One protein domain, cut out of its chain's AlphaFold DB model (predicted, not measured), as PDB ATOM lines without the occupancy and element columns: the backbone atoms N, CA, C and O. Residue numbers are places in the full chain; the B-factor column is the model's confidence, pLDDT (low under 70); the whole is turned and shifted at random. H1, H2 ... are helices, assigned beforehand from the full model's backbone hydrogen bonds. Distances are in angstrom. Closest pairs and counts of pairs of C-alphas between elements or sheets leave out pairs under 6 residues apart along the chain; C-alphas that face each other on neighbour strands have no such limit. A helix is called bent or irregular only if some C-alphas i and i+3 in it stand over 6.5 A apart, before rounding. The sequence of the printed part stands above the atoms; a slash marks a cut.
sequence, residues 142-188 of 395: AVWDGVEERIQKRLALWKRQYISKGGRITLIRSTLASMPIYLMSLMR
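Overview. This is residues 142 to 188 of the 395 residues of an uncharacterized protein of Vitis vinifera (UniProt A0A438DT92). Two helices, H1 then H2, make a loose U: the chain folds back through a short link, and H2 runs back alongside H1 across a gap, its far end and the tail, residues 180 to 188, sticking out. The printed part has 47 residues, all helix in class, no named strand. It is loose, radius of gyration of the C-alphas 12.4 A, a rod spanning 39 by 18 by 11 A.

Arrangement. Look first at H1, residues 142 to 157, then H2, residues 165 to 184: they are near each other, closest C-alphas 8.1 A apart, with 7 pairs within 10 A. O i to N i+4 pairs are within hydrogen-bond range in 8 of 12 for H1 and 14 of 16 for H2.

Along the chain. Find C-alpha 142 at (-39.472, 25.542, 45.901); H1 runs 23.9 A to C-alpha 157. H2 runs 30.2 A to C-alpha 184 at (-34.413, 42.328, 47.707). Both are only just irregular: C-alphas 143 and 146 are 6.9 A apart, 177 and 180 6.6 A.

Size, cuts and confidence. The printed part has no cut; pLDDT is under 70 at residues 142 to 143, 158 to 162, 180 and 182 to 188.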
ATOM      1  N   ALA A 142     -38.008  25.464  46.006       65.75
ATOM      2  CA  ALA A 142     -39.472  25.542  45.901       65.75
ATOM      3  C   ALA A 142     -40.089  26.945  46.117       65.75
ATOM      4  O   ALA A 142     -41.235  27.185  45.743       65.75
ATOM      5  N   VAL A 143     -39.344  27.897  46.697       66.25
ATOM      6  CA  VAL A 143     -39.747  29.320  46.766       66.25
ATOM      7  C   VAL A 143     -39.835  29.953  45.368       66.25
ATOM      8  O   VAL A 143     -40.605  30.891  45.151       66.25
ATOM      9  N   TRP A 144     -39.041  29.450  44.420       70.25
ATOM     10  CA  TRP A 144     -38.884  30.003  43.079       70.25
ATOM     11  C   TRP A 144     -39.811  29.381  42.044       70.25
ATOM     12  O   TRP A 144     -40.122  30.071  41.080       70.25
ATOM     13  N   ASP A 145     -40.313  28.161  42.242       74.00
ATOM     14  CA  ASP A 145     -41.178  27.448  41.288       74.00
ATOM     15  C   ASP A 145     -42.361  28.323  40.829       74.00
ATOM     16  O   ASP A 145     -42.593  28.523  39.636       74.00
ATOM     17  N   GLY A 146     -43.059  28.951  41.785       75.56
ATOM     18  CA  GLY A 146     -44.190  29.852  41.530       75.56
ATOM     19  C   GLY A 146     -43.820  31.210  40.914       75.56
ATOM     20  O   GLY A 146     -44.714  31.951  40.494       75.56
ATOM     21  N   VAL A 147     -42.529  31.547  40.843       75.44
ATOM     22  CA  VAL A 147     -41.981  32.699  40.108       75.44
ATOM     23  C   VAL A 147     -41.529  32.259  38.717       75.44
ATOM     24  O   VAL A 147     -41.886  32.910  37.734       75.44
ATOM     25  N   GLU A 148     -40.817  31.136  38.611       75.19
ATOM     26  CA  GLU A 148     -40.378  30.551  37.348       75.19
ATOM     27  C   GLU A 148     -41.574  30.243  36.447       75.19
ATOM     28  O   GLU A 148     -41.575  30.657  35.292       75.19
ATOM     29  N   GLU A 149     -42.643  29.643  36.972       79.94
ATOM     30  CA  GLU A 149     -43.867  29.359  36.215       79.94
ATOM     31  C   GLU A 149     -44.460  30.636  35.573       79.94
ATOM     32  O   GLU A 149     -44.942  30.622  34.437       79.94
ATOM     33  N   ARG A 150     -44.351  31.791  36.250       78.94
ATOM     34  CA  ARG A 150     -44.779  33.101  35.718       78.94
ATOM     35  C   ARG A 150     -43.829  33.622  34.644       78.94
ATOM     36  O   ARG A 150     -44.293  34.243  33.686       78.94
ATOM     37  N   ILE A 151     -42.523  33.384  34.786       76.75
ATOM     38  CA  ILE A 151     -41.530  33.684  33.746       76.75
ATOM     39  C   ILE A 151     -41.820  32.812  32.522       76.75
ATOM     40  O   ILE A 151     -42.017  33.359  31.443       76.75
ATOM     41  N   GLN A 152     -41.939  31.492  32.678       78.12
ATOM     42  CA  GLN A 152     -42.245  30.546  31.602       78.12
ATOM     43  C   GLN A 152     -43.540  30.927  30.864       78.12
ATOM     44  O   GLN A 152     -43.531  31.042  29.637       78.12
ATOM     45  N   LYS A 153     -44.625  31.243  31.590       82.75
ATOM     46  CA  LYS A 153     -45.888  31.742  31.005       82.75
ATOM     47  C   LYS A 153     -45.704  33.045  30.209       82.75
ATOM     48  O   LYS A 153     -46.320  33.202  29.157       82.75
ATOM     49  N   ARG A 154     -44.833  33.968  30.642       77.38
ATOM     50  CA  ARG A 154     -44.493  35.196  29.887       77.38
ATOM     51  C   ARG A 154     -43.601  34.915  28.670       77.38
ATOM     52  O   ARG A 154     -43.885  35.420  27.587       77.38
ATOM     53  N   LEU A 155     -42.584  34.063  28.808       73.06
ATOM     54  CA  LEU A 155     -41.697  33.634  27.717       73.06
ATOM     55  C   LEU A 155     -42.465  32.900  26.606       73.06
ATOM     56  O   LEU A 155     -42.174  33.095  25.425       73.06
ATOM     57  N   ALA A 156     -43.480  32.106  26.962       75.12
ATOM     58  CA  ALA A 156     -44.362  31.443  26.003       75.12
ATOM     59  C   ALA A 156     -45.113  32.452  25.111       75.12
ATOM     60  O   ALA A 156     -45.211  32.248  23.900       75.12
ATOM     61  N   LEU A 157     -45.568  33.582  25.668       72.94
ATOM     62  CA  LEU A 157     -46.195  34.665  24.898       72.94
ATOM     63  C   LEU A 157     -45.187  35.379  23.978       72.94
ATOM     64  O   LEU A 157     -45.535  35.763  22.859       72.94
ATOM     65  N   TRP A 158     -43.926  35.504  24.403       68.31
ATOM     66  CA  TRP A 158     -42.839  36.108  23.619       68.31
ATOM     67  C   TRP A 158     -42.320  35.230  22.463       68.31
ATOM     68  O   TRP A 158     -41.498  35.694  21.671       68.31
ATOM     69  N   LYS A 159     -42.817  33.993  22.298       59.19
ATOM     70  CA  LYS A 159     -42.553  33.186  21.090       59.19
ATOM     71  C   LYS A 159     -43.227  33.741  19.821       59.19
ATOM     72  O   LYS A 159     -42.819  33.341  18.730       59.19
ATOM     73  N   ARG A 160     -44.221  34.642  19.931       62.44
ATOM     74  CA  ARG A 160     -44.932  35.238  18.775       62.44
ATOM     75  C   ARG A 160     -43.970  35.899  17.773       62.44
ATOM     76  O   ARG A 160     -42.926  36.432  18.139       62.44
ATOM     77  N   GLN A 161     -44.349  35.867  16.492       59.19
ATOM     78  CA  GLN A 161     -43.473  36.161  15.345       59.19
ATOM     79  C   GLN A 161     -42.845  37.570  15.351       59.19
ATOM     80  O   GLN A 161     -41.747  37.739  14.835       59.19
ATOM     81  N   TYR A 162     -43.487  38.554  15.985       63.06
ATOM     82  CA  TYR A 162     -43.133  39.978  15.904       63.06
ATOM     83  C   TYR A 162     -41.871  40.421  16.673       63.06
ATOM     84  O   TYR A 162     -41.471  41.574  16.547       63.06
ATOM     85  N   ILE A 163     -41.234  39.557  17.475       74.50
ATOM     86  CA  ILE A 163     -40.024  39.926  18.239       74.50
ATOM     87  C   ILE A 163     -38.774  39.321  17.588       74.50
ATOM     88  O   ILE A 163     -38.657  38.095  17.480       74.50
ATOM     89  N   SER A 164     -37.815  40.171  17.212       82.56
ATOM     90  CA  SER A 164     -36.523  39.769  16.631       82.56
ATOM     91  C   SER A 164     -35.655  38.963  17.611       82.56
ATOM     92  O   SER A 164     -35.825  39.038  18.831       82.56
ATOM     93  N   LYS A 165     -34.674  38.206  17.093       79.69
ATOM     94  CA  LYS A 165     -33.753  37.392  17.917       79.69
ATOM     95  C   LYS A 165     -33.017  38.239  18.968       79.69
ATOM     96  O   LYS A 165     -32.910  37.815  20.115       79.69
ATOM     97  N   GLY A 166     -32.598  39.456  18.604       83.19
ATOM     98  CA  GLY A 166     -32.012  40.431  19.532       83.19
ATOM     99  C   GLY A 166     -33.006  40.928  20.586       83.19
ATOM    100  O   GLY A 166     -32.709  40.871  21.776       83.19
ATOM    101  N   GLY A 167     -34.221  41.319  20.177       81.88
ATOM    102  CA  GLY A 167     -35.265  41.785  21.100       81.88
ATOM    103  C   GLY A 167     -35.626  40.755  22.177       81.88
ATOM    104  O   GLY A 167     -35.757  41.109  23.347       81.88
ATOM    105  N   ARG A 168     -35.692  39.464  21.816       78.56
ATOM    106  CA  ARG A 168     -35.919  38.367  22.778       78.56
ATOM    107  C   ARG A 168     -34.794  38.272  23.814       78.56
ATOM    108  O   ARG A 168     -35.081  38.127  24.997       78.56
ATOM    109  N   ILE A 169     -33.531  38.397  23.396       80.19
ATOM    110  CA  ILE A 169     -32.367  38.358  24.301       80.19
ATOM    111  C   ILE A 169     -32.384  39.553  25.266       80.19
ATOM    112  O   ILE A 169     -32.160  39.368  26.463       80.19
ATOM    113  N   THR A 170     -32.694  40.759  24.781       83.88
ATOM    114  CA  THR A 170     -32.801  41.965  25.621       83.88
ATOM    115  C   THR A 170     -33.926  41.845  26.651       83.88
ATOM    116  O   THR A 170     -33.706  42.130  27.828       83.88
ATOM    117  N   LEU A 171     -35.102  41.354  26.245       78.81
ATOM    118  CA  LEU A 171     -36.229  41.114  27.153       78.81
ATOM    119  C   LEU A 171     -35.893  40.071  28.232       78.81
ATOM    120  O   LEU A 171     -36.125  40.328  29.412       78.81
ATOM    121  N   ILE A 172     -35.273  38.945  27.855       80.00
ATOM    122  CA  ILE A 172     -34.825  37.908  28.802       80.00
ATOM    123  C   ILE A 172     -33.828  38.492  29.814       80.00
ATOM    124  O   ILE A 172     -34.023  38.334  31.022       80.00
ATOM    125  N   ARG A 173     -32.803  39.221  29.344       78.25
ATOM    126  CA  ARG A 173     -31.813  39.894  30.207       78.25
ATOM    127  C   ARG A 173     -32.471  40.881  31.175       78.25
ATOM    128  O   ARG A 173     -32.138  40.865  32.355       78.25
ATOM    129  N   SER A 174     -33.439  41.674  30.714       80.19
ATOM    130  CA  SER A 174     -34.198  42.613  31.554       80.19
ATOM    131  C   SER A 174     -35.011  41.904  32.649       80.19
ATOM    132  O   SER A 174     -34.968  42.310  33.814       80.19
ATOM    133  N   THR A 175     -35.688  40.792  32.331       77.88
ATOM    134  CA  THR A 175     -36.399  39.999  33.352       77.88
ATOM    135  C   THR A 175     -35.466  39.321  34.349       77.88
ATOM    136  O   THR A 175     -35.762  39.321  35.537       77.88
ATOM    137  N   LEU A 176     -34.321  38.788  33.912       73.56
ATOM    138  CA  LEU A 176     -33.360  38.163  34.827       73.56
ATOM    139  C   LEU A 176     -32.673  39.199  35.732       73.56
ATOM    140  O   LEU A 176     -32.472  38.929  36.911       73.56
ATOM    141  N   ALA A 177     -32.387  40.404  35.228       74.88
ATOM    142  CA  ALA A 177     -31.822  41.494  36.027       74.88
ATOM    143  C   ALA A 177     -32.797  42.048  37.087       74.88
ATOM    144  O   ALA A 177     -32.366  42.499  38.145       74.88
ATOM    145  N   SER A 178     -34.110  41.992  36.837       75.06
ATOM    146  CA  SER A 178     -35.133  42.459  37.788       75.06
ATOM    147  C   SER A 178     -35.528  41.419  38.848       75.06
ATOM    148  O   SER A 178     -36.082  41.797  39.881       75.06
ATOM    149  N   MET A 179     -35.186  40.136  38.667       71.19
ATOM    150  CA  MET A 179     -35.464  39.066  39.642       71.19
ATOM    151  C   MET A 179     -34.787  39.284  41.013       71.19
ATOM    152  O   MET A 179     -35.502  39.274  42.019       71.19
ATOM    153  N   PRO A 180     -33.466  39.564  41.111       66.19
ATOM    154  CA  PRO A 180     -32.835  39.887  42.393       66.19
ATOM    155  C   PRO A 180     -33.404  41.153  43.039       66.19
ATOM    156  O   PRO A 180     -33.549  41.204  44.256       66.19
ATOM    157  N   ILE A 181     -33.765  42.162  42.239       71.38
ATOM    158  CA  ILE A 181     -34.309  43.437  42.732       71.38
ATOM    159  C   ILE A 181     -35.680  43.214  43.389       71.38
ATOM    160  O   ILE A 181     -35.929  43.704  44.488       71.38
ATOM    161  N   TYR A 182     -36.547  42.415  42.757       68.50
ATOM    162  CA  TYR A 182     -37.844  42.027  43.319       68.50
ATOM    163  C   TYR A 182     -37.695  41.231  44.627       68.50
ATOM    164  O   TYR A 182     -38.389  41.521  45.603       68.50
ATOM    165  N   LEU A 183     -36.741  40.293  44.689       61.53
ATOM    166  CA  LEU A 183     -36.433  39.550  45.917       61.53
ATOM    167  C   LEU A 183     -35.950  40.480  47.042       61.53
ATOM    168  O   LEU A 183     -36.469  40.409  48.153       61.53
ATOM    169  N   MET A 184     -35.003  41.376  46.750       59.25
ATOM    170  CA  MET A 184     -34.413  42.328  47.707       59.25
ATOM    171  C   MET A 184     -35.401  43.405  48.192       59.25
ATOM    172  O   MET A 184     -35.128  44.090  49.176       59.25
ATOM    173  N   SER A 185     -36.551  43.552  47.526       61.25
ATOM    174  CA  SER A 185     -37.660  44.407  47.965       61.25
ATOM    175  C   SER A 185     -38.626  43.713  48.937       61.25
ATOM    176  O   SER A 185     -39.437  44.401  49.560       61.25
ATOM    177  N   LEU A 186     -38.601  42.378  49.041       54.03
ATOM    178  CA  LEU A 186     -39.579  41.586  49.808       54.03
ATOM    179  C   LEU A 186     -38.926  40.752  50.919       54.03
ATOM    180  O   LEU A 186     -39.468  40.639  52.017       54.03
ATOM    181  N   MET A 187     -37.730  40.226  50.672       52.47
ATOM    182  CA  MET A 187     -36.807  39.767  51.706       52.47
ATOM    183  C   MET A 187     -35.933  40.953  52.124       52.47
ATOM    184  O   MET A 187     -35.500  41.730  51.276       52.47
ATOM    185  N   ARG A 188     -35.614  41.089  53.420       43.84
ATOM    186  CA  ARG A 188     -34.552  42.030  53.828       43.84
ATOM    187  C   ARG A 188     -33.252  41.634  53.118       43.84
ATOM    188  O   ARG A 188     -32.979  40.433  53.053       43.84
TER     189      ARG A 188